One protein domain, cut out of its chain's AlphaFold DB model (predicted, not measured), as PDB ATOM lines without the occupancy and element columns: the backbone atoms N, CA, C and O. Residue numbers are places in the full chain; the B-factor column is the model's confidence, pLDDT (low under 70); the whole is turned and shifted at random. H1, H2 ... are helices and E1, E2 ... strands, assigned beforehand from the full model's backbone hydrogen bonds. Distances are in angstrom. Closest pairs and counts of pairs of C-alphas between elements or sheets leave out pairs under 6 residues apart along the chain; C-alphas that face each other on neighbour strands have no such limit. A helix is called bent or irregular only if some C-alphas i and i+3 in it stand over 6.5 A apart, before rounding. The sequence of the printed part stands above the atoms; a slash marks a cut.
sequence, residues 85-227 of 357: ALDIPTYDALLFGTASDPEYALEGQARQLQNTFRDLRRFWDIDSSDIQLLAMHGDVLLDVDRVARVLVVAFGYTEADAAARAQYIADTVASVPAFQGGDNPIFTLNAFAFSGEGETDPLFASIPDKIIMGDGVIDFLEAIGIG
ATOM      1  N   ALA A  85     -32.592 -37.988  34.721       90.44
ATOM      2  CA  ALA A  85     -32.553 -38.313  33.290       90.44
ATOM      3  C   ALA A  85     -31.667 -39.520  32.942       90.44
ATOM      4  O   ALA A  85     -31.951 -40.216  31.974       90.44
ATOM      5  N   LEU A  86     -30.619 -39.778  33.725       91.06
ATOM      6  CA  LEU A  86     -29.743 -40.936  33.528       91.06
ATOM      7  C   LEU A  86     -30.356 -42.244  34.052       91.06
ATOM      8  O   LEU A  86     -30.012 -43.313  33.565       91.06
ATOM      9  N   ASP A  87     -31.297 -42.161  34.994       91.31
ATOM     10  CA  ASP A  87     -31.910 -43.329  35.634       91.31
ATOM     11  C   ASP A  87     -33.274 -43.684  35.024       91.31
ATOM     12  O   ASP A  87     -33.746 -44.818  35.134       91.31
ATOM     13  N   ILE A  88     -33.943 -42.719  34.386       96.50
ATOM     14  CA  ILE A  88     -35.291 -42.907  33.840       96.50
ATOM     15  C   ILE A  88     -35.372 -44.066  32.832       96.50
ATOM     16  O   ILE A  88     -36.282 -44.878  33.003       96.50
ATOM     17  N   PRO A  89     -34.479 -44.215  31.829       97.25
ATOM     18  CA  PRO A  89     -34.546 -45.348  30.899       97.25
ATOM     19  C   PRO A  89     -34.472 -46.710  31.601       97.25
ATOM     20  O   PRO A  89     -35.268 -47.606  31.309       97.25
ATOM     21  N   THR A  90     -33.581 -46.826  32.590       93.38
ATOM     22  CA  THR A  90     -33.418 -48.009  33.443       93.38
ATOM     23  C   THR A  90     -34.715 -48.344  34.174       93.38
ATOM     24  O   THR A  90     -35.243 -49.452  34.040       93.38
ATOM     25  N   TYR A  91     -35.266 -47.389  34.928       95.50
ATOM     26  CA  TYR A  91     -36.479 -47.626  35.709       95.50
ATOM     27  C   TYR A  91     -37.724 -47.794  34.840       95.50
ATOM     28  O   TYR A  91     -38.622 -48.542  35.225       95.50
ATOM     29  N   ASP A  92     -37.796 -47.159  33.670       98.38
ATOM     30  CA  ASP A  92     -38.916 -47.356  32.752       98.38
ATOM     31  C   ASP A  92     -38.965 -48.803  32.241       98.38
ATOM     32  O   ASP A  92     -39.989 -49.481  32.374       98.38
ATOM     33  N   ALA A  93     -37.834 -49.320  31.751       97.38
ATOM     34  CA  ALA A  93     -37.719 -50.704  31.295       97.38
ATOM     35  C   ALA A  93     -37.919 -51.719  32.440       97.38
ATOM     36  O   ALA A  93     -38.603 -52.741  32.277       97.38
ATOM     37  N   LEU A  94     -37.379 -51.427  33.627       96.75
ATOM     38  CA  LEU A  94     -37.497 -52.294  34.799       96.75
ATOM     39  C   LEU A  94     -38.932 -52.364  35.334       96.75
ATOM     40  O   LEU A  94     -39.452 -53.460  35.547       96.75
ATOM     41  N   LEU A  95     -39.597 -51.226  35.525       96.06
ATOM     42  CA  LEU A  95     -40.907 -51.176  36.177       96.06
ATOM     43  C   LEU A  95     -42.060 -51.451  35.209       96.06
ATOM     44  O   LEU A  95     -43.057 -52.057  35.602       96.06
ATOM     45  N   PHE A  96     -41.938 -51.024  33.949       97.62
ATOM     46  CA  PHE A  96     -43.053 -51.029  32.996       97.62
ATOM     47  C   PHE A  96     -42.801 -51.880  31.749       97.62
ATOM     48  O   PHE A  96     -43.760 -52.266  31.078       97.62
ATOM     49  N   GLY A  97     -41.545 -52.235  31.462       97.44
ATOM     50  CA  GLY A  97     -41.190 -53.051  30.305       97.44
ATOM     51  C   GLY A  97     -41.722 -54.482  30.363       97.44
ATOM     52  O   GLY A  97     -41.709 -55.131  31.414       97.44
ATOM     53  N   THR A  98     -42.160 -55.002  29.213       96.12
ATOM     54  CA  THR A  98     -42.531 -56.417  29.045       96.12
ATOM     55  C   THR A  98     -42.018 -56.956  27.716       96.12
ATOM     56  O   THR A  98     -41.977 -56.236  26.724       96.12
ATOM     57  N   ALA A  99     -41.685 -58.249  27.657       93.31
ATOM     58  CA  ALA A  99     -41.086 -58.848  26.456       93.31
ATOM     59  C   ALA A  99     -41.992 -58.848  25.206       93.31
ATOM     60  O   ALA A  99     -41.513 -59.107  24.102       93.31
ATOM     61  N   SER A 100     -43.301 -58.609  25.355       94.12
ATOM     62  CA  SER A 100     -44.229 -58.487  24.220       94.12
ATOM     63  C   SER A 100     -44.467 -57.051  23.759       94.12
ATOM     64  O   SER A 100     -45.200 -56.854  22.788       94.12
ATOM     65  N   ASP A 101     -43.911 -56.066  24.458       96.94
ATOM     66  CA  ASP A 101     -44.106 -54.657  24.152       96.94
ATOM     67  C   ASP A 101     -42.993 -54.153  23.209       96.94
ATOM     68  O   ASP A 101     -41.810 -54.261  23.548       96.94
ATOM     69  N   PRO A 102     -43.337 -53.648  22.008       96.12
ATOM     70  CA  PRO A 102     -42.349 -53.147  21.058       96.12
ATOM     71  C   PRO A 102     -41.552 -51.936  21.561       96.12
ATOM     72  O   PRO A 102     -40.480 -51.708  21.018       96.12
ATOM     73  N   GLU A 103     -42.023 -51.195  22.571       96.62
ATOM     74  CA  GLU A 103     -41.299 -50.050  23.156       96.62
ATOM     75  C   GLU A 103     -40.059 -50.445  23.971       96.62
ATOM     76  O   GLU A 103     -39.318 -49.567  24.401       96.62
ATOM     77  N   TYR A 104     -39.849 -51.741  24.216       97.88
ATOM     78  CA  TYR A 104     -38.694 -52.285  24.946       97.88
ATOM     79  C   TYR A 104     -38.034 -53.424  24.163       97.88
ATOM     80  O   TYR A 104     -37.379 -54.305  24.732       97.88
ATOM     81  N   ALA A 105     -38.290 -53.489  22.857       97.12
ATOM     82  CA  ALA A 105     -37.696 -54.495  22.001       97.12
ATOM     83  C   ALA A 105     -36.251 -54.112  21.678       97.12
ATOM     84  O   ALA A 105     -35.963 -52.974  21.340       97.12
ATOM     85  N   LEU A 106     -35.350 -55.095  21.691       96.62
ATOM     86  CA  LEU A 106     -34.002 -54.906  21.159       96.62
ATOM     87  C   LEU A 106     -34.062 -54.339  19.736       96.62
ATOM     88  O   LEU A 106     -34.798 -54.867  18.893       96.62
ATOM     89  N   GLU A 107     -33.230 -53.339  19.464       89.44
ATOM     90  CA  GLU A 107     -33.097 -52.738  18.142       89.44
ATOM     91  C   GLU A 107     -31.871 -53.279  17.397       89.44
ATOM     92  O   GLU A 107     -31.887 -54.403  16.879       89.44
ATOM     93  N   GLY A 108     -30.792 -52.499  17.305       82.06
ATOM     94  CA  GLY A 108     -29.544 -52.907  16.672       82.06
ATOM     95  C   GLY A 108     -29.141 -54.325  17.088       82.06
ATOM     96  O   GLY A 108     -29.152 -54.692  18.257       82.06
ATOM     97  N   GLN A 109     -28.822 -55.179  16.110       88.50
ATOM     98  CA  GLN A 109     -28.388 -56.562  16.356       88.50
ATOM     99  C   GLN A 109     -29.417 -57.479  17.066       88.50
ATOM    100  O   GLN A 109     -29.076 -58.611  17.425       88.50
ATOM    101  N   ALA A 110     -30.697 -57.090  17.176       94.38
ATOM    102  CA  ALA A 110     -31.745 -57.842  17.882       94.38
ATOM    103  C   ALA A 110     -31.791 -59.334  17.549       94.38
ATOM    104  O   ALA A 110     -31.891 -60.187  18.428       94.38
ATOM    105  N   ARG A 111     -31.684 -59.687  16.262       96.38
ATOM    106  CA  ARG A 111     -31.707 -61.092  15.832       96.38
ATOM    107  C   ARG A 111     -30.566 -61.898  16.452       96.38
ATOM    108  O   ARG A 111     -30.749 -63.074  16.762       96.38
ATOM    109  N   GLN A 112     -29.384 -61.303  16.554       96.69
ATOM    110  CA  GLN A 112     -28.207 -61.953  17.110       96.69
ATOM    111  C   GLN A 112     -28.369 -62.140  18.618       96.69
ATOM    112  O   GLN A 112     -28.240 -63.270  19.085       96.69
ATOM    113  N   LEU A 113     -28.757 -61.087  19.337       98.00
ATOM    114  CA  LEU A 113     -28.995 -61.130  20.779       98.00
ATOM    115  C   LEU A 113     -30.124 -62.103  21.154       98.00
ATOM    116  O   LEU A 113     -29.937 -62.953  22.016       98.00
ATOM    117  N   GLN A 114     -31.240 -62.107  20.421       98.00
ATOM    118  CA  GLN A 114     -32.334 -63.064  20.633       98.00
ATOM    119  C   GLN A 114     -31.910 -64.523  20.402       98.00
ATOM    120  O   GLN A 114     -32.354 -65.436  21.105       98.00
ATOM    121  N   ASN A 115     -31.034 -64.778  19.421       98.19
ATOM    122  CA  ASN A 115     -30.460 -66.112  19.235       98.19
ATOM    123  C   ASN A 115     -29.547 -66.485  20.406       98.19
ATOM    124  O   ASN A 115     -29.693 -67.580  20.940       98.19
ATOM    125  N   THR A 116     -28.662 -65.576  20.822       98.62
ATOM    126  CA  THR A 116     -27.761 -65.782  21.960       98.62
ATOM    127  C   THR A 116     -28.536 -66.061  23.242       98.62
ATOM    128  O   THR A 116     -28.234 -67.038  23.914       98.62
ATOM    129  N   PHE A 117     -29.595 -65.305  23.528       98.62
ATOM    130  CA  PHE A 117     -30.459 -65.519  24.686       98.62
ATOM    131  C   PHE A 117     -31.172 -66.874  24.665       98.62
ATOM    132  O   PHE A 117     -31.241 -67.588  25.664       98.62
ATOM    133  N   ARG A 118     -31.702 -67.277  23.504       98.44
ATOM    134  CA  ARG A 118     -32.290 -68.616  23.331       98.44
ATOM    135  C   ARG A 118     -31.264 -69.722  23.585       98.44
ATOM    136  O   ARG A 118     -31.639 -70.770  24.108       98.44
ATOM    137  N   ASP A 119     -30.027 -69.524  23.154       98.50
ATOM    138  CA  ASP A 119     -28.980 -70.532  23.266       98.50
ATOM    139  C   ASP A 119     -28.444 -70.606  24.712       98.50
ATOM    140  O   ASP A 119     -28.299 -71.715  25.223       98.50
ATOM    141  N   LEU A 120     -28.299 -69.471  25.413       98.69
ATOM    142  CA  LEU A 120     -27.971 -69.388  26.848       98.69
ATOM    143  C   LEU A 120     -28.961 -70.168  27.724       98.69
ATOM    144  O   LEU A 120     -28.540 -71.051  28.472       98.69
ATOM    145  N   ARG A 121     -30.273 -69.958  27.528       98.31
ATOM    146  CA  ARG A 121     -31.356 -70.692  28.226       98.31
ATOM    147  C   ARG A 121     -31.319 -72.214  28.059       98.31
ATOM    148  O   ARG A 121     -32.028 -72.940  28.742       98.31
ATOM    149  N   ARG A 122     -30.570 -72.720  27.077       97.62
ATOM    150  CA  ARG A 122     -30.416 -74.162  26.811       97.62
ATOM    151  C   ARG A 122     -29.042 -74.688  27.200       97.62
ATOM    152  O   ARG A 122     -28.828 -75.898  27.129       97.62
ATOM    153  N   PHE A 123     -28.103 -73.786  27.464       98.38
ATOM    154  CA  PHE A 123     -26.712 -74.118  27.697       98.38
ATOM    155  C   PHE A 123     -26.484 -74.473  29.162       98.38
ATOM    156  O   PHE A 123     -25.944 -75.541  29.438       98.38
ATOM    157  N   TRP A 124     -26.924 -73.599  30.067       98.19
ATOM    158  CA  TRP A 124     -26.825 -73.797  31.509       98.19
ATOM    159  C   TRP A 124     -28.027 -74.576  32.042       98.19
ATOM    160  O   TRP A 124     -29.133 -74.475  31.512       98.19
ATOM    161  N   ASP A 125     -27.802 -75.380  33.074       97.88
ATOM    162  CA  ASP A 125     -28.788 -76.265  33.694       97.88
ATOM    163  C   ASP A 125     -29.516 -75.607  34.878       97.88
ATOM    164  O   ASP A 125     -29.635 -76.199  35.947       97.88
ATOM    165  N   ILE A 126     -30.033 -74.397  34.651       97.50
ATOM    166  CA  ILE A 126     -30.890 -73.635  35.578       97.50
ATOM    167  C   ILE A 126     -32.321 -73.517  35.028       97.50
ATOM    168  O   ILE A 126     -32.532 -73.701  33.820       97.50
ATOM    169  N   ASP A 127     -33.308 -73.192  35.875       95.94
ATOM    170  CA  ASP A 127     -34.553 -72.632  35.339       95.94
ATOM    171  C   ASP A 127     -34.248 -71.230  34.800       95.94
ATOM    172  O   ASP A 127     -33.442 -70.486  35.336       95.94
ATOM    173  N   SER A 128     -34.778 -70.936  33.627       97.31
ATOM    174  CA  SER A 128     -34.551 -69.664  32.927       97.31
ATOM    175  C   SER A 128     -35.731 -69.330  32.019       97.31
ATOM    176  O   SER A 128     -35.613 -68.616  31.015       97.31
ATOM    177  N   SER A 129     -36.871 -69.969  32.290       96.12
ATOM    178  CA  SER A 129     -38.052 -69.919  31.437       96.12
ATOM    179  C   SER A 129     -38.871 -68.642  31.625       96.12
ATOM    180  O   SER A 129     -39.628 -68.273  30.721       96.12
ATOM    181  N   ASP A 130     -38.680 -67.966  32.749       95.44
ATOM    182  CA  ASP A 130     -39.318 -66.731  33.193       95.44
ATOM    183  C   ASP A 130     -38.472 -65.470  32.969       95.44
ATOM    184  O   ASP A 130     -39.045 -64.380  32.905       95.44
ATOM    185  N   ILE A 131     -37.163 -65.610  32.728       98.44
ATOM    186  CA  ILE A 131     -36.284 -64.490  32.365       98.44
ATOM    187  C   ILE A 131     -36.774 -63.809  31.076       98.44
ATOM    188  O   ILE A 131     -36.912 -64.425  30.009       98.44
ATOM    189  N   GLN A 132     -36.975 -62.496  31.154       98.44
ATOM    190  CA  GLN A 132     -37.293 -61.632  30.022       98.44
ATOM    191  C   GLN A 132     -36.038 -60.937  29.498       98.44
ATOM    192  O   GLN A 132     -35.199 -60.499  30.273       98.44
ATOM    193  N   LEU A 133     -35.933 -60.786  28.177       98.56
ATOM    194  CA  LEU A 133     -34.893 -59.976  27.544       98.56
ATOM    195  C   LEU A 133     -35.526 -58.743  26.910       98.56
ATOM    196  O   LEU A 133     -36.357 -58.883  26.008       98.56
ATOM    197  N   LEU A 134     -35.104 -57.574  27.376       98.38
ATOM    198  CA  LEU A 134     -35.613 -56.262  26.997       98.38
ATOM    199  C   LEU A 134     -34.464 -55.335  26.588       98.38
ATOM    200  O   LEU A 134     -33.291 -55.614  26.850       98.38
ATOM    201  N   ALA A 135     -34.833 -54.217  25.983       97.94
ATOM    202  CA  ALA A 135     -33.970 -53.065  25.808       97.94
ATOM    203  C   ALA A 135     -34.437 -51.887  26.668       97.94
ATOM    204  O   ALA A 135     -35.600 -51.823  27.078       97.94
ATOM    205  N   MET A 136     -33.520 -50.957  26.917       96.44
ATOM    206  CA  MET A 136     -33.850 -49.606  27.354       96.44
ATOM    207  C   MET A 136     -33.331 -48.597  26.333       96.44
ATOM    208  O   MET A 136     -32.193 -48.701  25.870       96.44
ATOM    209  N   HIS A 137     -34.174 -47.616  26.032       97.62
ATOM    210  CA  HIS A 137     -33.954 -46.612  24.997       97.62
ATOM    211  C   HIS A 137     -33.949 -45.223  25.629       97.62
ATOM    212  O   HIS A 137     -34.708 -44.959  26.564       97.62
ATOM    213  N   GLY A 138     -33.082 -44.332  25.146       96.75
ATOM    214  CA  GLY A 138     -32.991 -42.967  25.673       96.75
ATOM    215  C   GLY A 138     -34.103 -42.039  25.170       96.75
ATOM    216  O   GLY A 138     -34.397 -41.027  25.809       96.75
ATOM    217  N   ASP A 139     -34.775 -42.396  24.072       97.06
ATOM    218  CA  ASP A 139     -35.889 -41.640  23.484       97.06
ATOM    219  C   ASP A 139     -37.109 -41.530  24.419       97.06
ATOM    220  O   ASP A 139     -37.881 -40.572  24.319       97.06
ATOM    221  N   VAL A 140     -37.228 -42.425  25.409       98.31
ATOM    222  CA  VAL A 140     -38.220 -42.338  26.490       98.31
ATOM    223  C   VAL A 140     -38.186 -40.988  27.207       98.31
ATOM    224  O   VAL A 140     -39.221 -40.523  27.675       98.31
ATOM    225  N   LEU A 141     -37.033 -40.314  27.256       98.62
ATOM    226  CA  LEU A 141     -36.888 -39.000  27.888       98.62
ATOM    227  C   LEU A 141     -37.694 -37.898  27.186       98.62
ATOM    228  O   LEU A 141     -37.936 -36.847  27.782       98.62
ATOM    229  N   LEU A 142     -38.118 -38.125  25.940       98.69
ATOM    230  CA  LEU A 142     -39.016 -37.240  25.199       98.69
ATOM    231  C   LEU A 142     -40.502 -37.546  25.450       98.69
ATOM    232  O   LEU A 142     -41.358 -36.724  25.108       98.69
ATOM    233  N   ASP A 143     -40.825 -38.695  26.046       98.62
ATOM    234  CA  ASP A 143     -42.192 -39.092  26.373       98.62
ATOM    235  C   ASP A 143     -42.556 -38.640  27.793       98.62
ATOM    236  O   ASP A 143     -42.253 -39.283  28.799       98.62
ATOM    237  N   VAL A 144     -43.248 -37.502  27.866       98.62
ATOM    238  CA  VAL A 144     -43.643 -36.865  29.129       98.62
ATOM    239  C   VAL A 144     -44.470 -37.798  30.020       98.62
ATOM    240  O   VAL A 144     -44.293 -37.778  31.240       98.62
ATOM    241  N   ASP A 145     -45.342 -38.632  29.447       98.62
ATOM    242  CA  ASP A 145     -46.209 -39.518  30.228       98.62
ATOM    243  C   ASP A 145     -45.407 -40.699  30.801       98.62
ATOM    244  O   ASP A 145     -45.576 -41.050  31.977       98.62
ATOM    245  N   ARG A 146     -44.490 -41.278  30.010       98.56
ATOM    246  CA  ARG A 146     -43.585 -42.352  30.462       98.56
ATOM    247  C   ARG A 146     -42.591 -41.856  31.514       98.56
ATOM    248  O   ARG A 146     -42.425 -42.493  32.553       98.56
ATOM    249  N   VAL A 147     -42.006 -40.675  31.322       98.81
ATOM    250  CA  VAL A 147     -41.125 -40.062  32.328       98.81
ATOM    251  C   VAL A 147     -41.894 -39.778  33.621       98.81
ATOM    252  O   VAL A 147     -41.428 -40.117  34.710       98.81
ATOM    253  N   ALA A 148     -43.097 -39.200  33.536       98.81
ATOM    254  CA  ALA A 148     -43.879 -38.858  34.720       98.81
ATOM    255  C   ALA A 148     -44.257 -40.095  35.555       98.81
ATOM    256  O   ALA A 148     -44.138 -40.048  36.781       98.81
ATOM    257  N   ARG A 149     -44.657 -41.220  34.931       98.44
ATOM    258  CA  ARG A 149     -44.957 -42.456  35.686       98.44
ATOM    259  C   ARG A 149     -43.728 -43.002  36.418       98.44
ATOM    260  O   ARG A 149     -43.872 -43.461  37.550       98.44
ATOM    261  N   VAL A 150     -42.536 -42.907  35.824       96.44
ATOM    262  CA  VAL A 150     -41.281 -43.316  36.474       96.44
ATOM    263  C   VAL A 150     -40.995 -42.423  37.676       96.44
ATOM    264  O   VAL A 150     -40.771 -42.931  38.769       96.44
ATOM    265  N   LEU A 151     -41.087 -41.099  37.518       97.12
ATOM    266  CA  LEU A 151     -40.862 -40.146  38.611       97.12
ATOM    267  C   LEU A 151     -41.817 -40.366  39.794       97.12
ATOM    268  O   LEU A 151     -41.408 -40.259  40.950       97.12
ATOM    269  N   VAL A 152     -43.078 -40.708  39.530       98.00
ATOM    270  CA  VAL A 152     -44.038 -41.034  40.595       98.00
ATOM    271  C   VAL A 152     -43.667 -42.343  41.292       98.00
ATOM    272  O   VAL A 152     -43.618 -42.384  42.520       98.00
ATOM    273  N   VAL A 153     -43.419 -43.412  40.529       94.25
ATOM    274  CA  VAL A 153     -43.272 -44.765  41.087       94.25
ATOM    275  C   VAL A 153     -41.890 -44.996  41.696       94.25
ATOM    276  O   VAL A 153     -41.808 -45.474  42.823       94.25
ATOM    277  N   ALA A 154     -40.817 -44.648  40.985       88.75
ATOM    278  CA  ALA A 154     -39.443 -44.893  41.424       88.75
ATOM    279  C   ALA A 154     -38.925 -43.810  42.384       88.75
ATOM    280  O   ALA A 154     -38.174 -44.109  43.308       88.75
ATOM    281  N   PHE A 155     -39.349 -42.555  42.193       90.88
ATOM    282  CA  PHE A 155     -38.769 -41.402  42.895       90.88
ATOM    283  C   PHE A 155     -39.745 -40.685  43.844       90.88
ATOM    284  O   PHE A 155     -39.362 -39.735  44.527       90.88
ATOM    285  N   GLY A 156     -41.001 -41.137  43.933       95.00
ATOM    286  CA  GLY A 156     -41.972 -40.652  44.918       95.00
ATOM    287  C   GLY A 156     -42.479 -39.225  44.686       95.00
ATOM    288  O   GLY A 156     -42.975 -38.591  45.622       95.00
ATOM    289  N   TYR A 157     -42.362 -38.701  43.462       97.25
ATOM    290  CA  TYR A 157     -42.913 -37.392  43.111       97.25
ATOM    291  C   TYR A 157     -44.448 -37.397  43.169       97.25
ATOM    292  O   TYR A 157     -45.108 -38.411  42.935       97.25
ATOM    293  N   THR A 158     -45.045 -36.231  43.437       98.44
ATOM    294  CA  THR A 158     -46.485 -36.051  43.206       98.44
ATOM    295  C   THR A 158     -46.768 -36.030  41.703       98.44
ATOM    296  O   THR A 158     -45.912 -35.611  40.932       98.44
ATOM    297  N   GLU A 159     -47.972 -36.415  41.266       98.00
ATOM    298  CA  GLU A 159     -48.326 -36.404  39.833       98.00
ATOM    299  C   GLU A 159     -48.106 -35.029  39.175       98.00
ATOM    300  O   GLU A 159     -47.615 -34.941  38.052       98.00
ATOM    301  N   ALA A 160     -48.433 -33.943  39.883       98.19
ATOM    302  CA  ALA A 160     -48.254 -32.583  39.380       98.19
ATOM    303  C   ALA A 160     -46.772 -32.202  39.233       98.19
ATOM    304  O   ALA A 160     -46.393 -31.623  38.213       98.19
ATOM    305  N   ASP A 161     -45.939 -32.533  40.225       98.38
ATOM    306  CA  ASP A 161     -44.502 -32.250  40.165       98.38
ATOM    307  C   ASP A 161     -43.814 -33.133  39.118       98.38
ATOM    308  O   ASP A 161     -42.992 -32.639  38.346       98.38
ATOM    309  N   ALA A 162     -44.198 -34.410  39.037       98.50
ATOM    310  CA  ALA A 162     -43.707 -35.358  38.045       98.50
ATOM    311  C   ALA A 162     -44.017 -34.891  36.620       98.50
ATOM    312  O   ALA A 162     -43.119 -34.874  35.788       98.50
ATOM    313  N   ALA A 163     -45.243 -34.436  36.341       98.56
ATOM    314  CA  ALA A 163     -45.611 -33.924  35.021       98.56
ATOM    315  C   ALA A 163     -44.811 -32.665  34.636       98.56
ATOM    316  O   ALA A 163     -44.323 -32.551  33.513       98.56
ATOM    317  N   ALA A 164     -44.633 -31.724  35.572       98.44
ATOM    318  CA  ALA A 164     -43.844 -30.516  35.322       98.44
ATOM    319  C   ALA A 164     -42.357 -30.835  35.086       98.44
ATOM    320  O   ALA A 164     -41.727 -30.261  34.196       98.44
ATOM    321  N   ARG A 165     -41.803 -31.766  35.868       98.25
ATOM    322  CA  ARG A 165     -40.421 -32.239  35.750       98.25
ATOM    323  C   ARG A 165     -40.196 -33.022  34.457       98.25
ATOM    324  O   ARG A 165     -39.212 -32.761  33.775       98.25
ATOM    325  N   ALA A 166     -41.115 -33.913  34.096       98.75
ATOM    326  CA  ALA A 166     -41.087 -34.674  32.852       98.75
ATOM    327  C   ALA A 166     -41.094 -33.754  31.625       98.75
ATOM    328  O   ALA A 166     -40.279 -33.930  30.725       98.75
ATOM    329  N   GLN A 167     -41.931 -32.708  31.630       98.81
ATOM    330  CA  GLN A 167     -41.923 -31.705  30.563       98.81
ATOM    331  C   GLN A 167     -40.578 -30.973  30.473       98.81
ATOM    332  O   GLN A 167     -40.055 -30.788  29.378       98.81
ATOM    333  N   TYR A 168     -39.991 -30.583  31.611       98.62
ATOM    334  CA  TYR A 168     -38.670 -29.946  31.634       98.62
ATOM    335  C   TYR A 168     -37.569 -30.858  31.069       98.62
ATOM    336  O   TYR A 168     -36.715 -30.385  30.315       98.62
ATOM    337  N   ILE A 169     -37.596 -32.150  31.406       98.75
ATOM    338  CA  ILE A 169     -36.663 -33.152  30.874       98.75
ATOM    339  C   ILE A 169     -36.827 -33.265  29.356       98.75
ATOM    340  O   ILE A 169     -35.849 -33.051  28.641       98.75
ATOM    341  N   ALA A 170     -38.049 -33.487  28.866       98.88
ATOM    342  CA  ALA A 170     -38.325 -33.625  27.437       98.88
ATOM    343  C   ALA A 170     -37.912 -32.376  26.636       98.88
ATOM    344  O   ALA A 170     -37.229 -32.489  25.617       98.88
ATOM    345  N   ASP A 171     -38.247 -31.177  27.124       98.69
ATOM    346  CA  ASP A 171     -37.870 -29.912  26.480       98.69
ATOM    347  C   ASP A 171     -36.342 -29.731  26.426       98.69
ATOM    348  O   ASP A 171     -35.792 -29.234  25.436       98.69
ATOM    349  N   THR A 172     -35.632 -30.136  27.484       98.56
ATOM    350  CA  THR A 172     -34.168 -30.024  27.552       98.56
ATOM    351  C   THR A 172     -33.497 -31.039  26.627       98.56
ATOM    352  O   THR A 172     -32.663 -30.656  25.809       98.56
ATOM    353  N   VAL A 173     -33.913 -32.308  26.675       98.50
ATOM    354  CA  VAL A 173     -33.389 -33.378  25.806       98.50
ATOM    355  C   VAL A 173     -33.630 -33.075  24.327       98.50
ATOM    356  O   VAL A 173     -32.739 -33.282  23.505       98.50
ATOM    357  N   ALA A 174     -34.780 -32.491  23.982       98.56
ATOM    358  CA  ALA A 174     -35.075 -32.070  22.614       98.56
ATOM    359  C   ALA A 174     -34.252 -30.855  22.143       98.56
ATOM    360  O   ALA A 174     -34.055 -30.677  20.938       98.56
ATOM    361  N   SER A 175     -33.816 -29.981  23.057       98.19
ATOM    362  CA  SER A 175     -33.183 -28.702  22.703       98.19
ATOM    363  C   SER A 175     -31.657 -28.720  22.746       98.19
ATOM    364  O   SER A 175     -31.037 -27.955  22.002       98.19
ATOM    365  N   VAL A 176     -31.049 -29.577  23.567       97.88
ATOM    366  CA  VAL A 176     -29.592 -29.716  23.679       97.88
ATOM    367  C   VAL A 176     -29.082 -30.647  22.570       97.88
ATOM    368  O   VAL A 176     -29.329 -31.851  22.623       97.88
ATOM    369  N   PRO A 177     -28.319 -30.150  21.572       97.69
ATOM    370  CA  PRO A 177     -27.898 -30.977  20.438       97.69
ATOM    371  C   PRO A 177     -27.039 -32.178  20.842       97.69
ATOM    372  O   PRO A 177     -27.120 -33.225  20.207       97.69
ATOM    373  N   ALA A 178     -26.240 -32.037  21.904       95.31
ATOM    374  CA  ALA A 178     -25.389 -33.110  22.403       95.31
ATOM    375  C   ALA A 178     -26.193 -34.295  22.961       95.31
ATOM    376  O   ALA A 178     -25.689 -35.408  22.933       95.31
ATOM    377  N   PHE A 179     -27.439 -34.096  23.409       97.38
ATOM    378  CA  PHE A 179     -28.311 -35.181  23.870       97.38
ATOM    379  C   PHE A 179     -28.972 -35.956  22.732       97.38
ATOM    380  O   PHE A 179     -29.559 -37.001  22.987       97.38
ATOM    381  N   GLN A 180     -28.852 -35.478  21.487       97.50
ATOM    382  CA  GLN A 180     -29.278 -36.191  20.279       97.50
ATOM    383  C   GLN A 180     -30.740 -36.668  20.329       97.50
ATOM    384  O   GLN A 180     -31.077 -37.702  19.774       97.50
ATOM    385  N   GLY A 181     -31.625 -35.921  20.998       97.62
ATOM    386  CA  GLY A 181     -33.027 -36.323  21.141       97.62
ATOM    387  C   GLY A 181     -33.231 -37.601  21.964       97.62
ATOM    388  O   GLY A 181     -34.231 -38.275  21.765       97.62
ATOM    389  N   GLY A 182     -32.309 -37.925  22.872       96.88
ATOM    390  CA  GLY A 182     -32.324 -39.162  23.656       96.88
ATOM    391  C   GLY A 182     -31.349 -40.215  23.131       96.88
ATOM    392  O   GLY A 182     -30.921 -41.062  23.904       96.88
ATOM    393  N   ASP A 183     -30.893 -40.100  21.882       96.44
ATOM    394  CA  ASP A 183     -29.981 -41.070  21.257       96.44
ATOM    395  C   ASP A 183     -28.516 -40.911  21.708       96.44
ATOM    396  O   ASP A 183     -27.631 -41.599  21.204       96.44
ATOM    397  N   ASN A 184     -28.201 -39.989  22.632       96.62
ATOM    398  CA  ASN A 184     -26.854 -39.952  23.199       96.62
ATOM    399  C   ASN A 184     -26.625 -41.221  24.046       96.62
ATOM    400  O   ASN A 184     -27.354 -41.419  25.023       96.62
ATOM    401  N   PRO A 185     -25.571 -42.011  23.761       96.12
ATOM    402  CA  PRO A 185     -25.271 -43.254  24.470       96.12
ATOM    403  C   PRO A 185     -25.222 -43.126  25.995       96.12
ATOM    404  O   PRO A 185     -25.485 -44.098  26.689       96.12
ATOM    405  N   ILE A 186     -24.925 -41.940  26.540       93.00
ATOM    406  CA  ILE A 186     -24.834 -41.707  27.987       93.00
ATOM    407  C   ILE A 186     -26.111 -42.085  28.754       93.00
ATOM    408  O   ILE A 186     -26.013 -42.483  29.911       93.00
ATOM    409  N   PHE A 187     -27.290 -41.981  28.132       95.62
ATOM    410  CA  PHE A 187     -28.567 -42.269  28.794       95.62
ATOM    411  C   PHE A 187     -28.826 -43.764  28.987       95.62
ATOM    412  O   PHE A 187     -29.646 -44.142  29.818       95.62
ATOM    413  N   THR A 188     -28.147 -44.615  28.219       96.12
ATOM    414  CA  THR A 188     -28.348 -46.069  28.222       96.12
ATOM    415  C   THR A 188     -27.016 -46.823  28.145       96.12
ATOM    416  O   THR A 188     -26.954 -47.952  27.656       96.12
ATOM    417  N   LEU A 189     -25.926 -46.225  28.646       93.31
ATOM    418  CA  LEU A 189     -24.588 -46.832  28.726       93.31
ATOM    419  C   LEU A 189     -24.510 -47.854  29.872       93.31
ATOM    420  O   LEU A 189     -23.648 -47.770  30.741       93.31
ATOM    421  N   ASN A 190     -25.455 -48.790  29.907       89.44
ATOM    422  CA  ASN A 190     -25.529 -49.836  30.912       89.44
ATOM    423  C   ASN A 190     -26.286 -51.066  30.366       89.44
ATOM    424  O   ASN A 190     -27.051 -50.976  29.404       89.44
ATOM    425  N   ALA A 191     -26.070 -52.220  30.983       93.81
ATOM    426  CA  ALA A 191     -26.913 -53.401  30.896       93.81
ATOM    427  C   ALA A 191     -26.986 -54.027  32.290       93.81
ATOM    428  O   ALA A 191     -26.056 -53.874  33.075       93.81
ATOM    429  N   PHE A 192     -28.096 -54.679  32.616       95.50
ATOM    430  CA  PHE A 192     -28.237 -55.295  33.931       95.50
ATOM    431  C   PHE A 192     -29.213 -56.467  33.929       95.50
ATOM    432  O   PHE A 192     -30.177 -56.524  33.152       95.50
ATOM    433  N   ALA A 193     -28.984 -57.375  34.868       96.31
ATOM    434  CA  ALA A 193     -29.915 -58.392  35.306       96.31
ATOM    435  C   ALA A 193     -30.664 -57.937  36.564       96.31
ATOM    436  O   ALA A 193     -30.093 -57.333  37.467       96.31
ATOM    437  N   PHE A 194     -31.947 -58.262  36.638       96.88
ATOM    438  CA  PHE A 194     -32.775 -58.037  37.815       96.88
ATOM    439  C   PHE A 194     -33.587 -59.292  38.118       96.88
ATOM    440  O   PHE A 194     -34.188 -59.853  37.199       96.88
ATOM    441  N   SER A 195     -33.661 -59.659  39.396       95.75
ATOM    442  CA  SER A 195     -34.637 -60.611  39.922       95.75
ATOM    443  C   SER A 195     -35.383 -59.992  41.099       95.75
ATOM    444  O   SER A 195     -34.796 -59.287  41.916       95.75
ATOM    445  N   GLY A 196     -36.687 -60.261  41.186       92.44
ATOM    446  CA  GLY A 196     -37.490 -59.904  42.357       92.44
ATOM    447  C   GLY A 196     -37.284 -60.862  43.538       92.44
ATOM    448  O   GLY A 196     -37.863 -60.657  44.609       92.44
ATOM    449  N   GLU A 197     -36.508 -61.938  43.368       88.94
ATOM    450  CA  GLU A 197     -36.233 -62.884  44.442       88.94
ATOM    451  C   GLU A 197     -35.416 -62.233  45.568       88.94
ATOM    452  O   GLU A 197     -34.423 -61.550  45.351       88.94
ATOM    453  N   GLY A 198     -35.843 -62.452  46.814       85.00
ATOM    454  CA  GLY A 198     -35.176 -61.886  47.990       85.00
ATOM    455  C   GLY A 198     -35.511 -60.416  48.266       85.00
ATOM    456  O   GLY A 198     -35.174 -59.922  49.346       85.00
ATOM    457  N   GLU A 199     -36.237 -59.745  47.368       89.62
ATOM    458  CA  GLU A 199     -36.654 -58.360  47.560       89.62
ATOM    459  C   GLU A 199     -37.661 -58.202  48.703       89.62
ATOM    460  O   GLU A 199     -38.593 -58.991  48.893       89.62
ATOM    461  N   THR A 200     -37.478 -57.135  49.483       91.25
ATOM    462  CA  THR A 200     -38.351 -56.830  50.632       91.25
ATOM    463  C   THR A 200     -39.430 -55.809  50.308       91.25
ATOM    464  O   THR A 200     -40.477 -55.794  50.965       91.25
ATOM    465  N   ASP A 201     -39.197 -54.969  49.300       89.75
ATOM    466  CA  ASP A 201     -40.198 -54.036  48.808       89.75
ATOM    467  C   ASP A 201     -41.193 -54.789  47.905       89.75
ATOM    468  O   ASP A 201     -40.779 -55.396  46.913       89.75
ATOM    469  N   PRO A 202     -42.507 -54.766  48.205       92.06
ATOM    470  CA  PRO A 202     -43.502 -55.488  47.417       92.06
ATOM    471  C   PRO A 202     -43.562 -55.090  45.939       92.06
ATOM    472  O   PRO A 202     -44.000 -55.903  45.126       92.06
ATOM    473  N   LEU A 203     -43.179 -53.856  45.589       89.62
ATOM    474  CA  LEU A 203     -43.109 -53.417  44.200       89.62
ATOM    475  C   LEU A 203     -42.028 -54.211  43.469       89.62
ATOM    476  O   LEU A 203     -42.348 -54.901  42.504       89.62
ATOM    477  N   PHE A 204     -40.791 -54.173  43.967       89.38
ATOM    478  CA  PHE A 204     -39.646 -54.838  43.343       89.38
ATOM    479  C   PHE A 204     -39.767 -56.364  43.399       89.38
ATOM    480  O   PHE A 204     -39.558 -57.025  42.387       89.38
ATOM    481  N   ALA A 205     -40.267 -56.915  44.507       93.00
ATOM    482  CA  ALA A 205     -40.536 -58.348  44.643       93.00
ATOM    483  C   ALA A 205     -41.595 -58.889  43.661       93.00
ATOM    484  O   ALA A 205     -41.724 -60.099  43.486       93.00
ATOM    485  N   SER A 206     -42.401 -58.015  43.047       94.06
ATOM    486  CA  SER A 206     -43.409 -58.404  42.052       94.06
ATOM    487  C   SER A 206     -42.924 -58.314  40.604       94.06
ATOM    488  O   SER A 206     -43.639 -58.750  39.696       94.06
ATOM    489  N   ILE A 207     -41.741 -57.741  40.379       94.88
ATOM    490  CA  ILE A 207     -41.167 -57.584  39.045       94.88
ATOM    491  C   ILE A 207     -40.579 -58.936  38.618       94.88
ATOM    492  O   ILE A 207     -39.858 -59.558  39.395       94.88
ATOM    493  N   PRO A 208     -40.892 -59.417  37.402       96.25
ATOM    494  CA  PRO A 208     -40.327 -60.660  36.895       96.25
ATOM    495  C   PRO A 208     -38.842 -60.502  36.574       96.25
ATOM    496  O   PRO A 208     -38.371 -59.393  36.313       96.25
ATOM    497  N   ASP A 209     -38.154 -61.631  36.475       97.94
ATOM    498  CA  ASP A 209     -36.757 -61.682  36.074       97.94
ATOM    499  C   ASP A 209     -36.530 -61.034  34.707       97.94
ATOM    500  O   ASP A 209     -37.234 -61.296  33.721       97.94
ATOM    501  N   LYS A 210     -35.532 -60.152  34.651       98.38
ATOM    502  CA  LYS A 210     -35.228 -59.330  33.482       98.38
ATOM    503  C   LYS A 210     -33.734 -59.276  33.225       98.38
ATOM    504  O   LYS A 210     -32.925 -59.217  34.142       98.38
ATOM    505  N   ILE A 211     -33.391 -59.254  31.948       98.62
ATOM    506  CA  ILE A 211     -32.139 -58.733  31.419       98.62
ATOM    507  C   ILE A 211     -32.519 -57.530  30.563       98.62
ATOM    508  O   ILE A 211     -33.319 -57.667  29.631       98.62
ATOM    509  N   ILE A 212     -31.970 -56.364  30.882       98.19
ATOM    510  CA  ILE A 212     -32.207 -55.116  30.158       98.19
ATOM    511  C   ILE A 212     -30.883 -54.665  29.551       98.19
ATOM    512  O   ILE A 212     -29.907 -54.446  30.261       98.19
ATOM    513  N   MET A 213     -30.860 -54.540  28.226       97.75
ATOM    514  CA  MET A 213     -29.703 -54.074  27.464       97.75
ATOM    515  C   MET A 213     -29.930 -52.625  27.027       97.75
ATOM    516  O   MET A 213     -30.917 -52.345  26.351       97.75
ATOM    517  N   GLY A 214     -29.036 -51.708  27.380       96.38
ATOM    518  CA  GLY A 214     -29.095 -50.342  26.872       96.38
ATOM    519  C   GLY A 214     -28.488 -50.198  25.479       96.38
ATOM    520  O   GLY A 214     -27.500 -50.856  25.145       96.38
ATOM    521  N   ASP A 215     -29.049 -49.311  24.663       96.88
ATOM    522  CA  ASP A 215     -28.477 -49.021  23.342       96.88
ATOM    523  C   ASP A 215     -27.066 -48.424  23.456       96.88
ATOM    524  O   ASP A 215     -26.162 -48.804  22.714       96.88
ATOM    525  N   GLY A 216     -26.827 -47.580  24.460       95.69
ATOM    526  CA  GLY A 216     -25.552 -46.904  24.655       95.69
ATOM    527  C   GLY A 216     -24.378 -47.845  24.925       95.69
ATOM    528  O   GLY A 216     -23.272 -47.592  24.442       95.69
ATOM    529  N   VAL A 217     -24.594 -48.959  25.642       94.19
ATOM    530  CA  VAL A 217     -23.540 -49.979  25.819       94.19
ATOM    531  C   VAL A 217     -23.258 -50.730  24.518       94.19
ATOM    532  O   VAL A 217     -22.108 -51.077  24.245       94.19
ATOM    533  N   ILE A 218     -24.266 -50.929  23.664       96.25
ATOM    534  CA  ILE A 218     -24.078 -51.528  22.338       96.25
ATOM    535  C   ILE A 218     -23.276 -50.574  21.440       96.25
ATOM    536  O   ILE A 218     -22.312 -51.016  20.807       96.25
ATOM    537  N   ASP A 219     -23.607 -49.281  21.452       96.75
ATOM    538  CA  ASP A 219     -22.901 -48.241  20.699       96.75
ATOM    539  C   ASP A 219     -21.436 -48.119  21.122       96.75
ATOM    540  O   ASP A 219     -20.544 -48.048  20.274       96.75
ATOM    541  N   PHE A 220     -21.160 -48.168  22.429       96.12
ATOM    542  CA  PHE A 220     -19.794 -48.199  22.952       96.12
ATOM    543  C   PHE A 220     -18.993 -49.378  22.380       96.12
ATOM    544  O   PHE A 220     -17.887 -49.202  21.860       96.12
ATOM    545  N   LEU A 221     -19.557 -50.587  22.434       97.19
ATOM    546  CA  LEU A 221     -18.882 -51.797  21.961       97.19
ATOM    547  C   LEU A 221     -18.651 -51.757  20.444       97.19
ATOM    548  O   LEU A 221     -17.630 -52.256  19.956       97.19
ATOM    549  N   GLU A 222     -19.564 -51.144  19.688       97.12
ATOM    550  CA  GLU A 222     -19.364 -50.851  18.270       97.12
ATOM    551  C   GLU A 222     -18.233 -49.836  18.050       97.12
ATOM    552  O   GLU A 222     -17.346 -50.092  17.227       97.12
ATOM    553  N   ALA A 223     -18.194 -48.749  18.826       97.19
ATOM    554  CA  ALA A 223     -17.195 -47.686  18.714       97.19
ATOM    555  C   ALA A 223     -15.757 -48.184  18.934       97.19
ATOM    556  O   ALA A 223     -14.839 -47.754  18.231       97.19
ATOM    557  N   ILE A 224     -15.553 -49.140  19.846       96.56
ATOM    558  CA  ILE A 224     -14.231 -49.741  20.096       96.56
ATOM    559  C   ILE A 224     -13.921 -50.944  19.187       96.56
ATOM    560  O   ILE A 224     -12.868 -51.572  19.306       96.56
ATOM    561  N   GLY A 225     -14.812 -51.263  18.242       97.44
ATOM    562  CA  GLY A 225     -14.579 -52.263  17.200       97.44
ATOM    563  C   GLY A 225     -14.872 -53.711  17.596       97.44
ATOM    564  O   GLY A 225     -14.500 -54.618  16.848       97.44
ATOM    565  N   ILE A 226     -15.560 -53.946  18.719       97.19
ATOM    566  CA  ILE A 226     -15.957 -55.292  19.176       97.19
ATOM    567  C   ILE A 226     -17.470 -55.531  19.112       97.19
ATOM    568  O   ILE A 226     -17.945 -56.546  19.616       97.19
ATOM    569  N   GLY A 227     -18.222 -54.667  18.423       95.50
ATOM    570  CA  GLY A 227     -19.690 -54.671  18.373       95.50
ATOM    571  C   GLY A 227     -20.361 -55.970  17.912       95.50
ATOM    572  O   GLY A 227     -21.523 -56.166  18.220       95.50
TER     573      GLY A 227
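This is residues 85 to 227 of the 357 residues of an uncharacterized protein of Geodermatophilus saharensis (UniProt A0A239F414). A small three-stranded sheet of E1, E3 and E2 has H1 packed over one face and H2 over E1 on the opposite face. At one end of the longest axis H3, H4, H5 and H6 make a helical cluster that meets H1, H2 lies toward the other end, and H7 leads away from the end of E3. The printed part has 143 residues, with seven named helices and three named strands in the order H1 H2 E1 H3 H4 H5 H6 E2 E3 H7; the sheet, E1 E3 E2, is mixed and the class is mostly helix. It is compact, with a radius of gyration of the C-alphas of 16.0 A, and flat, spanning 48 by 41 by 22 A.

Start with the sheet: E1 is residues 132 to 136, E3 residues 210 to 214 and E2 residues 191 to 194. Find C-alpha 88 at (-35.291, -42.907, 33.840), where H1 begins; it runs to residue 96. H2, residues 110 to 123, is 19.7 A long. H3 is residues 138 to 142, and H4, residues 144 to 155, is 15.3 A long. H5, residues 159 to 175, is the longest helix at 24.1 A, and begins at (-48.326, -36.404, 39.833). H6 is residues 177 to 182 and is irregular, with C-alphas 178 and 181 8.4 A apart. H7, residues 215 to 223, ends at (-17.195, -47.686, 18.714).

Look first at inner strand E3. It is parallel to E1, with N 211 and O 132 2.8 A apart, and antiparallel to E2 in a hairpin, with N 194 and O 210 2.8 A apart. H1 is on the sheet at a height of 8.9 A, over E3 and only just over E1, where 3 of its C-alphas fall; its closest C-alpha pair with E1 is Pro 89 and Met 136, 5.6 A. H2 is on the opposite face, over E1; C-alphas 117 and 133 are their closest, 7.7 A. H7 only grazes the sheet with residues 215 to 218. H1 touches H4 about perpendicular, at 81 degrees, closest at C-alphas 92 and 150, 6.0 A. The hub is H3, which touches H1, H5 and H6, and only just touches H4, only at the corner, with 3 pairs of C-alphas within 8 A; its closest C-alpha pair with H5 is 142 and 170, 4.3 A. H4 touches H5 at a steep tilt of 56 degrees, opposite ways, closest at C-alphas 148 and 162, 4.8 A. H5 and H6 touch only at the corner. H2 and H5 are apart. Every O i to N i+4 pair is within hydrogen-bond range in H1, H4, H5 and H7; H2 has 9 of 10, H3 0 of 1 but 2 of 2 O i to N i+3, and H6 0 of 2 but 2 of 3.

The two C-alphas farthest apart are those of Asp 125 and Ser 175, 49.0 A. The long links are residues 97 to 109 and 195 to 209. Residues 122 to 127, of which 122 to 123 belong to H2, stand free. The printed part has no cut; its mean pLDDT is 96.2 and no printed residue is under 70.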